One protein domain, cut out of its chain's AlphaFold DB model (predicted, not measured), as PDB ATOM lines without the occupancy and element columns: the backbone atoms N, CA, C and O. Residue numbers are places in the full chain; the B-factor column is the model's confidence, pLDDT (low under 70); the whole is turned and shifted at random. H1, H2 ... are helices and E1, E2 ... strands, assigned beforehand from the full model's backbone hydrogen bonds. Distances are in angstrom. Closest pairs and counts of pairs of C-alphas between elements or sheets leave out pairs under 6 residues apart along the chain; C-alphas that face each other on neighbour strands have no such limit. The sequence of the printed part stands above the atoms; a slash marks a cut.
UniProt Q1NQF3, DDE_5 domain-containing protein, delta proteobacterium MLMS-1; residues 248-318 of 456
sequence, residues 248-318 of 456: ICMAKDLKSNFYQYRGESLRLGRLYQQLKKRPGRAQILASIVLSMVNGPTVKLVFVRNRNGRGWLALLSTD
ATOM      1  N   ILE A 248      20.250 -45.153   2.466       98.38
ATOM      2  CA  ILE A 248      20.491 -44.088   1.493       98.38
ATOM      3  C   ILE A 248      20.932 -42.824   2.236       98.38
ATOM      4  O   ILE A 248      20.225 -42.317   3.104       98.38
ATOM      5  N   CYS A 249      22.104 -42.282   1.914       96.31
ATOM      6  CA  CYS A 249      22.592 -41.058   2.548       96.31
ATOM      7  C   CYS A 249      23.327 -40.132   1.583       96.31
ATOM      8  O   CYS A 249      23.926 -40.576   0.603       96.31
ATOM      9  N   MET A 250      23.341 -38.833   1.882       95.00
ATOM     10  CA  MET A 250      24.225 -37.899   1.181       95.00
ATOM     11  C   MET A 250      25.686 -38.247   1.483       95.00
ATOM     12  O   MET A 250      26.061 -38.440   2.634       95.00
ATOM     13  N   ALA A 251      26.539 -38.281   0.468       94.69
ATOM     14  CA  ALA A 251      27.973 -38.472   0.617       94.69
ATOM     15  C   ALA A 251      28.705 -37.135   0.457       94.69
ATOM     16  O   ALA A 251      28.514 -36.404  -0.516       94.69
ATOM     17  N   LYS A 252      29.589 -36.826   1.410       91.50
ATOM     18  CA  LYS A 252      30.535 -35.704   1.325       91.50
ATOM     19  C   LYS A 252      31.949 -36.221   1.106       91.50
ATOM     20  O   LYS A 252      32.285 -37.348   1.476       91.50
ATOM     21  N   ASP A 253      32.797 -35.375   0.529       92.12
ATOM     22  CA  ASP A 253      34.216 -35.670   0.350       92.12
ATOM     23  C   ASP A 253      34.965 -35.589   1.689       92.12
ATOM     24  O   ASP A 253      35.688 -34.639   1.973       92.12
ATOM     25  N   LEU A 254      34.773 -36.580   2.557       87.56
ATOM     26  CA  LEU A 254      35.409 -36.643   3.872       87.56
ATOM     27  C   LEU A 254      36.852 -37.147   3.760       87.56
ATOM     28  O   LEU A 254      37.173 -37.972   2.907       87.56
ATOM     29  N   LYS A 255      37.744 -36.659   4.632       86.69
ATOM     30  CA  LYS A 255      39.151 -37.110   4.687       86.69
ATOM     31  C   LYS A 255      39.301 -38.550   5.189       86.69
ATOM     32  O   LYS A 255      40.318 -39.175   4.925       86.69
ATOM     33  N   SER A 256      38.305 -39.048   5.914       85.00
ATOM     34  CA  SER A 256      38.294 -40.368   6.548       85.00
ATOM     35  C   SER A 256      37.587 -41.448   5.728       85.00
ATOM     36  O   SER A 256      37.583 -42.602   6.142       85.00
ATOM     37  N   ASN A 257      36.958 -41.089   4.605       90.81
ATOM     38  CA  ASN A 257      36.204 -42.026   3.779       90.81
ATOM     39  C   ASN A 257      36.894 -42.240   2.440       90.81
ATOM     40  O   ASN A 257      37.189 -41.282   1.723       90.81
ATOM     41  N   PHE A 258      37.068 -43.509   2.094       95.44
ATOM     42  CA  PHE A 258      37.713 -43.934   0.863       95.44
ATOM     43  C   PHE A 258      36.869 -44.998   0.165       95.44
ATOM     44  O   PHE A 258      36.135 -45.758   0.802       95.44
ATOM     45  N   TYR A 259      37.005 -45.050  -1.151       97.06
ATOM     46  CA  TYR A 259      36.278 -45.924  -2.058       97.06
ATOM     47  C   TYR A 259      37.289 -46.664  -2.931       97.06
ATOM     48  O   TYR A 259      38.213 -46.041  -3.452       97.06
ATOM     49  N   GLN A 260      37.123 -47.977  -3.076       97.31
ATOM     50  CA  GLN A 260      38.000 -48.801  -3.904       97.31
ATOM     51  C   GLN A 260      37.613 -48.658  -5.376       97.31
ATOM     52  O   GLN A 260      36.496 -49.004  -5.764       97.31
ATOM     53  N   TYR A 261      38.534 -48.167  -6.199       96.69
ATOM     54  CA  TYR A 261      38.336 -47.999  -7.633       96.69
ATOM     55  C   TYR A 261      39.641 -48.286  -8.377       96.69
ATOM     56  O   TYR A 261      40.657 -47.653  -8.117       96.69
ATOM     57  N   ARG A 262      39.613 -49.259  -9.301       93.56
ATOM     58  CA  ARG A 262      40.771 -49.677 -10.121       93.56
ATOM     59  C   ARG A 262      42.037 -50.012  -9.312       93.56
ATOM     60  O   ARG A 262      43.142 -49.699  -9.733       93.56
ATOM     61  N   GLY A 263      41.871 -50.650  -8.153       91.88
ATOM     62  CA  GLY A 263      42.982 -51.018  -7.265       91.88
ATOM     63  C   GLY A 263      43.482 -49.887  -6.360       91.88
ATOM     64  O   GLY A 263      44.341 -50.130  -5.519       91.88
ATOM     65  N   GLU A 264      42.924 -48.679  -6.475       95.12
ATOM     66  CA  GLU A 264      43.266 -47.531  -5.634       95.12
ATOM     67  C   GLU A 264      42.154 -47.200  -4.631       95.12
ATOM     68  O   GLU A 264      40.960 -47.336  -4.908       95.12
ATOM     69  N   SER A 265      42.549 -46.686  -3.465       96.38
ATOM     70  CA  SER A 265      41.633 -46.131  -2.464       96.38
ATOM     71  C   SER A 265      41.494 -44.620  -2.643       96.38
ATOM     72  O   SER A 265      42.381 -43.849  -2.280       96.38
ATOM     73  N   LEU A 266      40.358 -44.183  -3.183       96.94
ATOM     74  CA  LEU A 266      40.116 -42.791  -3.555       96.94
ATOM     75  C   LEU A 266      39.091 -42.119  -2.644       96.94
ATOM     76  O   LEU A 266      38.086 -42.709  -2.254       96.94
ATOM     77  N   ARG A 267      39.304 -40.834  -2.353       96.44
ATOM     78  CA  ARG A 267      38.269 -39.972  -1.760       96.44
ATOM     79  C   ARG A 267      37.194 -39.635  -2.796       96.44
ATOM     80  O   ARG A 267      37.467 -39.651  -3.996       96.44
ATOM     81  N   LEU A 268      35.993 -39.279  -2.338       96.06
ATOM     82  CA  LEU A 268      34.818 -39.047  -3.191       96.06
ATOM     83  C   LEU A 268      35.086 -38.038  -4.320       96.06
ATOM     84  O   LEU A 268      34.689 -38.262  -5.460       96.06
ATOM     85  N   GLY A 269      35.795 -36.947  -4.019       95.56
ATOM     86  CA  GLY A 269      36.118 -35.916  -5.005       95.56
ATOM     87  C   GLY A 269      37.093 -36.392  -6.083       95.56
ATOM     88  O   GLY A 269      36.887 -36.119  -7.265       95.56
ATOM     89  N   ARG A 270      38.127 -37.153  -5.695       96.12
ATOM     90  CA  ARG A 270      39.090 -37.757  -6.635       96.12
ATOM     91  C   ARG A 270      38.436 -38.844  -7.478       96.12
ATOM     92  O   ARG A 270      38.636 -38.865  -8.688       96.12
ATOM     93  N   LEU A 271      37.604 -39.677  -6.858       97.25
ATOM     94  CA  LEU A 271      36.783 -40.656  -7.555       97.25
ATOM     95  C   LEU A 271      35.935 -39.966  -8.631       97.25
ATOM     96  O   LEU A 271      36.043 -40.316  -9.801       97.25
ATOM     97  N   TYR A 272      35.169 -38.931  -8.268       96.75
ATOM     98  CA  TYR A 272      34.343 -38.195  -9.224       96.75
ATOM     99  C   TYR A 272      35.156 -37.644 -10.404       96.75
ATOM    100  O   TYR A 272      34.705 -37.729 -11.545       96.75
ATOM    101  N   GLN A 273      36.368 -37.120 -10.177       95.44
ATOM    102  CA  GLN A 273      37.249 -36.634 -11.250       95.44
ATOM    103  C   GLN A 273      37.583 -37.726 -12.276       95.44
ATOM    104  O   GLN A 273      37.564 -37.434 -13.470       95.44
ATOM    105  N   GLN A 274      37.784 -38.971 -11.840       96.25
ATOM    106  CA  GLN A 274      38.136 -40.097 -12.712       96.25
ATOM    107  C   GLN A 274      36.943 -40.739 -13.446       96.25
ATOM    108  O   GLN A 274      37.145 -41.496 -14.396       96.25
ATOM    109  N   LEU A 275      35.699 -40.461 -13.039       95.81
ATOM    110  CA  LEU A 275      34.514 -41.021 -13.700       95.81
ATOM    111  C   LEU A 275      34.227 -40.339 -15.042       95.81
ATOM    112  O   LEU A 275      34.412 -39.131 -15.193       95.81
ATOM    113  N   LYS A 276      33.689 -41.083 -16.012       94.50
ATOM    114  CA  LYS A 276      33.098 -40.494 -17.221       94.50
ATOM    115  C   LYS A 276      31.733 -39.900 -16.864       94.50
ATOM    116  O   LYS A 276      30.898 -40.591 -16.287       94.50
ATOM    117  N   LYS A 277      31.508 -38.626 -17.196       95.12
ATOM    118  CA  LYS A 277      30.247 -37.927 -16.905       95.12
ATOM    119  C   LYS A 277      29.294 -38.025 -18.092       95.12
ATOM    120  O   LYS A 277      29.739 -38.028 -19.242       95.12
ATOM    121  N   ARG A 278      27.991 -38.080 -17.813       94.31
ATOM    122  CA  ARG A 278      26.935 -37.965 -18.826       94.31
ATOM    123  C   ARG A 278      27.037 -36.584 -19.504       94.31
ATOM    124  O   ARG A 278      27.306 -35.595 -18.815       94.31
ATOM    125  N   PRO A 279      26.867 -36.497 -20.835       89.06
ATOM    126  CA  PRO A 279      27.039 -35.250 -21.578       89.06
ATOM    127  C   PRO A 279      25.904 -34.241 -21.319       89.06
ATOM    128  O   PRO A 279      24.840 -34.571 -20.793       89.06
ATOM    129  N   GLY A 280      26.125 -32.990 -21.731       86.44
ATOM    130  CA  GLY A 280      25.092 -31.952 -21.774       86.44
ATOM    131  C   GLY A 280      24.564 -31.502 -20.403       86.44
ATOM    132  O   GLY A 280      25.320 -31.293 -19.449       86.44
ATOM    133  N   ARG A 281      23.241 -31.302 -20.318       83.94
ATOM    134  CA  ARG A 281      22.522 -30.790 -19.132       83.94
ATOM    135  C   ARG A 281      21.927 -31.900 -18.253       83.94
ATOM    136  O   ARG A 281      20.941 -31.667 -17.558       83.94
ATOM    137  N   ALA A 282      22.519 -33.095 -18.269       88.44
ATOM    138  CA  ALA A 282      22.054 -34.213 -17.453       88.44
ATOM    139  C   ALA A 282      21.967 -33.837 -15.957       88.44
ATOM    140  O   ALA A 282      22.857 -33.161 -15.418       88.44
ATOM    141  N   GLN A 283      20.877 -34.266 -15.308       91.06
ATOM    142  CA  GLN A 283      20.654 -34.090 -13.866       91.06
ATOM    143  C   GLN A 283      21.516 -35.070 -13.065       91.06
ATOM    144  O   GLN A 283      22.179 -34.663 -12.115       91.06
ATOM    145  N   ILE A 284      21.567 -36.332 -13.495       95.50
ATOM    146  CA  ILE A 284      22.525 -37.328 -13.010       95.50
ATOM    147  C   ILE A 284      23.788 -37.211 -13.860       95.50
ATOM    148  O   ILE A 284      23.752 -37.354 -15.080       95.50
ATOM    149  N   LEU A 285      24.907 -36.916 -13.212       96.12
ATOM    150  CA  LEU A 285      26.199 -36.684 -13.846       96.12
ATOM    151  C   LEU A 285      26.974 -37.987 -14.027       96.12
ATOM    152  O   LEU A 285      27.608 -38.176 -15.058       96.12
ATOM    153  N   ALA A 286      26.935 -38.880 -13.042       97.19
ATOM    154  CA  ALA A 286      27.589 -40.183 -13.084       97.19
ATOM    155  C   ALA A 286      26.951 -41.115 -12.049       97.19
ATOM    156  O   ALA A 286      26.400 -40.648 -11.055       97.19
ATOM    157  N   SER A 287      27.066 -42.422 -12.263       97.62
ATOM    158  CA  SER A 287      26.660 -43.447 -11.302       97.62
ATOM    159  C   SER A 287      27.661 -44.595 -11.356       97.62
ATOM    160  O   SER A 287      28.154 -44.926 -12.437       97.62
ATOM    161  N   ILE A 288      28.026 -45.147 -10.200       98.19
ATOM    162  CA  ILE A 288      28.985 -46.251 -10.103       98.19
ATOM    163  C   ILE A 288      28.705 -47.121  -8.877       98.19
ATOM    164  O   ILE A 288      28.383 -46.604  -7.808       98.19
ATOM    165  N   VAL A 289      28.877 -48.436  -9.023       98.31
ATOM    166  CA  VAL A 289      28.874 -49.398  -7.915       98.31
ATOM    167  C   VAL A 289      30.313 -49.757  -7.559       98.31
ATOM    168  O   VAL A 289      31.106 -50.082  -8.441       98.31
ATOM    169  N   LEU A 290      30.661 -49.661  -6.278       97.50
ATOM    170  CA  LEU A 290      32.004 -49.941  -5.771       97.50
ATOM    171  C   LEU A 290      31.994 -50.229  -4.266       97.50
ATOM    172  O   LEU A 290      30.992 -50.028  -3.585       97.50
ATOM    173  N   SER A 291      33.123 -50.676  -3.724       96.81
ATOM    174  CA  SER A 291      33.251 -50.970  -2.294       96.81
ATOM    175  C   SER A 291      33.824 -49.792  -1.513       96.81
ATOM    176  O   SER A 291      34.842 -49.211  -1.895       96.81
ATOM    177  N   MET A 292      33.204 -49.455  -0.380       95.50
ATOM    178  CA  MET A 292      33.805 -48.541   0.592       95.50
ATOM    179  C   MET A 292      34.945 -49.237   1.339       95.50
ATOM    180  O   MET A 292      34.798 -50.371   1.799       95.50
ATOM    181  N   VAL A 293      36.058 -48.538   1.555       94.62
ATOM    182  CA  VAL A 293      37.121 -49.024   2.446       94.62
ATOM    183  C   VAL A 293      36.553 -49.143   3.859       94.62
ATOM    184  O   VAL A 293      36.021 -48.175   4.398       94.62
ATOM    185  N   ASN A 294      36.641 -50.336   4.455       89.81
ATOM    186  CA  ASN A 294      36.036 -50.658   5.755       89.81
ATOM    187  C   ASN A 294      34.507 -50.444   5.828       89.81
ATOM    188  O   ASN A 294      33.949 -50.353   6.921       89.81
ATOM    189  N   GLY A 295      33.818 -50.404   4.682       92.38
ATOM    190  CA  GLY A 295      32.359 -50.308   4.590       92.38
ATOM    191  C   GLY A 295      31.763 -51.406   3.703       92.38
ATOM    192  O   GLY A 295      32.459 -52.380   3.403       92.38
ATOM    193  N   PRO A 296      30.472 -51.317   3.359       95.94
ATOM    194  CA  PRO A 296      29.841 -52.237   2.420       95.94
ATOM    195  C   PRO A 296      30.123 -51.839   0.960       95.94
ATOM    196  O   PRO A 296      30.727 -50.797   0.678       95.94
ATOM    197  N   THR A 297      29.671 -52.674   0.027       97.50
ATOM    198  CA  THR A 297      29.499 -52.279  -1.376       97.50
ATOM    199  C   THR A 297      28.329 -51.310  -1.486       97.50
ATOM    200  O   THR A 297      27.302 -51.485  -0.834       97.50
ATOM    201  N   VAL A 298      28.518 -50.251  -2.265       97.94
ATOM    202  CA  VAL A 298      27.579 -49.142  -2.384       97.94
ATOM    203  C   VAL A 298      27.467 -48.684  -3.827       97.94
ATOM    204  O   VAL A 298      28.400 -48.815  -4.622       97.94
ATOM    205  N   LYS A 299      26.328 -48.084  -4.145       98.56
ATOM    206  CA  LYS A 299      26.097 -47.346  -5.376       98.56
ATOM    207  C   LYS A 299      26.176 -45.852  -5.083       98.56
ATOM    208  O   LYS A 299      25.442 -45.344  -4.241       98.56
ATOM    209  N   LEU A 300      27.083 -45.158  -5.763       98.38
ATOM    210  CA  LEU A 300      27.228 -43.707  -5.700       98.38
ATOM    211  C   LEU A 300      26.562 -43.076  -6.918       98.38
ATOM    212  O   LEU A 300      26.954 -43.367  -8.047       98.38
ATOM    213  N   VAL A 301      25.613 -42.175  -6.682       98.31
ATOM    214  CA  VAL A 301      24.907 -41.407  -7.711       98.31
ATOM    215  C   VAL A 301      25.286 -39.938  -7.569       98.31
ATOM    216  O   VAL A 301      24.957 -39.286  -6.580       98.31
ATOM    217  N   PHE A 302      25.987 -39.404  -8.564       97.69
ATOM    218  CA  PHE A 302      26.394 -38.006  -8.612       97.69
ATOM    219  C   PHE A 302      25.340 -37.192  -9.350       97.69
ATOM    220  O   PHE A 302      25.066 -37.447 -10.522       97.69
ATOM    221  N   VAL A 303      24.785 -36.183  -8.689       94.12
ATOM    222  CA  VAL A 303      23.744 -35.307  -9.231       94.12
ATOM    223  C   VAL A 303      24.242 -33.876  -9.341       94.12
ATOM    224  O   VAL A 303      25.090 -33.420  -8.573       94.12
ATOM    225  N   ARG A 304      23.717 -33.141 -10.316       91.19
ATOM    226  CA  ARG A 304      24.026 -31.726 -10.505       91.19
ATOM    227  C   ARG A 304      23.460 -30.913  -9.346       91.19
ATOM    228  O   ARG A 304      22.282 -31.033  -9.018       91.19
ATOM    229  N   ASN A 305      24.286 -30.056  -8.752       87.44
ATOM    230  CA  ASN A 305      23.797 -29.116  -7.752       87.44
ATOM    231  C   ASN A 305      22.951 -28.035  -8.450       87.44
ATOM    232  O   ASN A 305      23.437 -27.365  -9.357       87.44
ATOM    233  N   ARG A 306      21.683 -27.884  -8.050       76.81
ATOM    234  CA  ARG A 306      20.781 -26.852  -8.593       76.81
ATOM    235  C   ARG A 306      21.001 -25.479  -7.957       76.81
ATOM    236  O   ARG A 306      20.742 -24.471  -8.600       76.81
ATOM    237  N   ASN A 307      21.529 -25.446  -6.734       70.88
ATOM    238  CA  ASN A 307      21.665 -24.234  -5.922       70.88
ATOM    239  C   ASN A 307      23.079 -23.632  -5.983       70.88
ATOM    240  O   ASN A 307      23.414 -22.747  -5.203       70.88
ATOM    241  N   GLY A 308      23.945 -24.130  -6.869       70.62
ATOM    242  CA  GLY A 308      25.316 -23.648  -7.002       70.62
ATOM    243  C   GLY A 308      26.114 -24.406  -8.056       70.62
ATOM    244  O   GLY A 308      25.636 -25.361  -8.667       70.62
ATOM    245  N   ARG A 309      27.368 -23.997  -8.269       69.06
ATOM    246  CA  ARG A 309      28.285 -24.706  -9.172       69.06
ATOM    247  C   ARG A 309      28.763 -26.003  -8.505       69.06
ATOM    248  O   ARG A 309      29.242 -25.970  -7.377       69.06
ATOM    249  N   GLY A 310      28.663 -27.133  -9.207       87.06
ATOM    250  CA  GLY A 310      29.231 -28.412  -8.768       87.06
ATOM    251  C   GLY A 310      28.246 -29.578  -8.782       87.06
ATOM    252  O   GLY A 310      27.327 -29.637  -9.602       87.06
ATOM    253  N   TRP A 311      28.473 -30.530  -7.880       92.88
ATOM    254  CA  TRP A 311      27.736 -31.786  -7.777       92.88
ATOM    255  C   TRP A 311      27.449 -32.135  -6.315       92.88
ATOM    256  O   TRP A 311      28.153 -31.694  -5.408       92.88
ATOM    257  N   LEU A 312      26.411 -32.940  -6.111       94.44
ATOM    258  CA  LEU A 312      26.111 -33.650  -4.871       94.44
ATOM    259  C   LEU A 312      26.227 -35.151  -5.148       94.44
ATOM    260  O   LEU A 312      26.124 -35.571  -6.300       94.44
ATOM    261  N   ALA A 313      26.458 -35.960  -4.121       96.56
ATOM    262  CA  ALA A 313      26.505 -37.408  -4.266       96.56
ATOM    263  C   ALA A 313      25.559 -38.061  -3.271       96.56
ATOM    264  O   ALA A 313      25.587 -37.738  -2.087       96.56
ATOM    265  N   LEU A 314      24.760 -39.002  -3.753       97.88
ATOM    266  CA  LEU A 314      23.980 -39.907  -2.926       97.88
ATOM    267  C   LEU A 314      24.661 -41.268  -2.919       97.88
ATOM    268  O   LEU A 314      25.196 -41.713  -3.932       97.88
ATOM    269  N   LEU A 315      24.643 -41.910  -1.765       98.00
ATOM    270  CA  LEU A 315      25.128 -43.257  -1.544       98.00
ATOM    271  C   LEU A 315      23.928 -44.133  -1.213       98.00
ATOM    272  O   LEU A 315      23.169 -43.783  -0.317       98.00
ATOM    273  N   SER A 316      23.793 -45.267  -1.896       98.44
ATOM    274  CA  SER A 316      22.846 -46.332  -1.560       98.44
ATOM    275  C   SER A 316      23.597 -47.628  -1.271       98.44
ATOM    276  O   SER A 316      24.532 -47.970  -1.997       98.44
ATOM    277  N   THR A 317      23.202 -48.367  -0.234       98.50
ATOM    278  CA  THR A 317      23.682 -49.745  -0.021       98.50
ATOM    279  C   THR A 317      22.871 -50.772  -0.804       98.50
ATOM    280  O   THR A 317      23.342 -51.886  -0.999       98.50
ATOM    281  N   ASP A 318      21.681 -50.407  -1.283       97.81
ATOM    282  CA  ASP A 318      20.978 -51.171  -2.310       97.81
ATOM    283  C   ASP A 318      21.511 -50.751  -3.682       97.81
ATOM    284  O   ASP A 318      21.235 -49.653  -4.181       97.81
TER     285      ASP A 318
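Overview. This is residues 248 to 318 of the 456 residues of the protein "DDE_5 domain-containing protein" of delta proteobacterium MLMS-1 (UniProt Q1NQF3). One strongly twisted, antiparallel sheet of six strands curls round a single short helix, H1, which packs in the hollow of the curl. E4, E5 and E6 make the long strands of the sheet, E1 is added at one edge, and the small hairpin of E2 and E3 is added at the other. The printed part has 71 residues, with six named strands and one named helix in the order E1, E2, E3, H1, E4, E5, E6, and the class is mostly strand. Across the sheet the order is E1, E6, E5, E4, E2, E3. The whole is compact, with a radius of gyration of the C-alphas of 11.7 A and spans of 34 by 23 by 23 A.

Arrangement. E4, residues 284 to 292, E5, residues 297 to 304, and E6, residues 311 to 316, form a meander, each strand the antiparallel neighbour of the one before. E4 and E5 are a hairpin at 158 degrees, with N 290 and O 298 2.9 A apart. E5 and E6 are a hairpin at 153 degrees, with N 301 and O 314 2.8 A apart. E1, residues 248 to 251, is an edge strand, antiparallel to E6, with N 251 and O 313 2.8 A apart. E4 bends by 63 degrees at residue 289; it pairs with E5 over residues 284 to 291 and with E2, residues 259 to 261, over residues 291 to 292, where N 260 and O 291 are 2.8 A apart. E2 and the other edge strand, E3, residues 264 to 266, are a hairpin, with N 261 and O 264 2.9 A apart. E1 and E3 are apart. H1, residues 268 to 274, is on the sheet, which curls round it; its closest C-alphas to E2 are those of Leu 268 and Tyr 259, 7.1 A apart. H1 is near E4 and E6. E3, H1 and E4 form a split strand-helix-strand unit, two strands of one sheet joined through a helix, with E2 between them in the sheet, and its crossover is right-handed. In H1 every O i to N i+4 pair is within hydrogen-bond range.

Along the chain. E5 is 23.1 A from first to last C-alpha, E4 20.9 A, E6 16.6 A and H1 10.1 A. E1 begins at C-alpha 248, (20.491, -44.088, 1.493). H1 begins at C-alpha 268, (34.818, -39.047, -3.191). E6 ends at C-alpha 316, (22.846, -46.332, -1.560).

Size, cuts and confidence. The two C-alphas farthest apart are those of Gly 280 and Asn 294, at 35.0 A. The printed part has no cut, and no link is long. The mean pLDDT of the printed part is 93.3; Arg 309 is under 70.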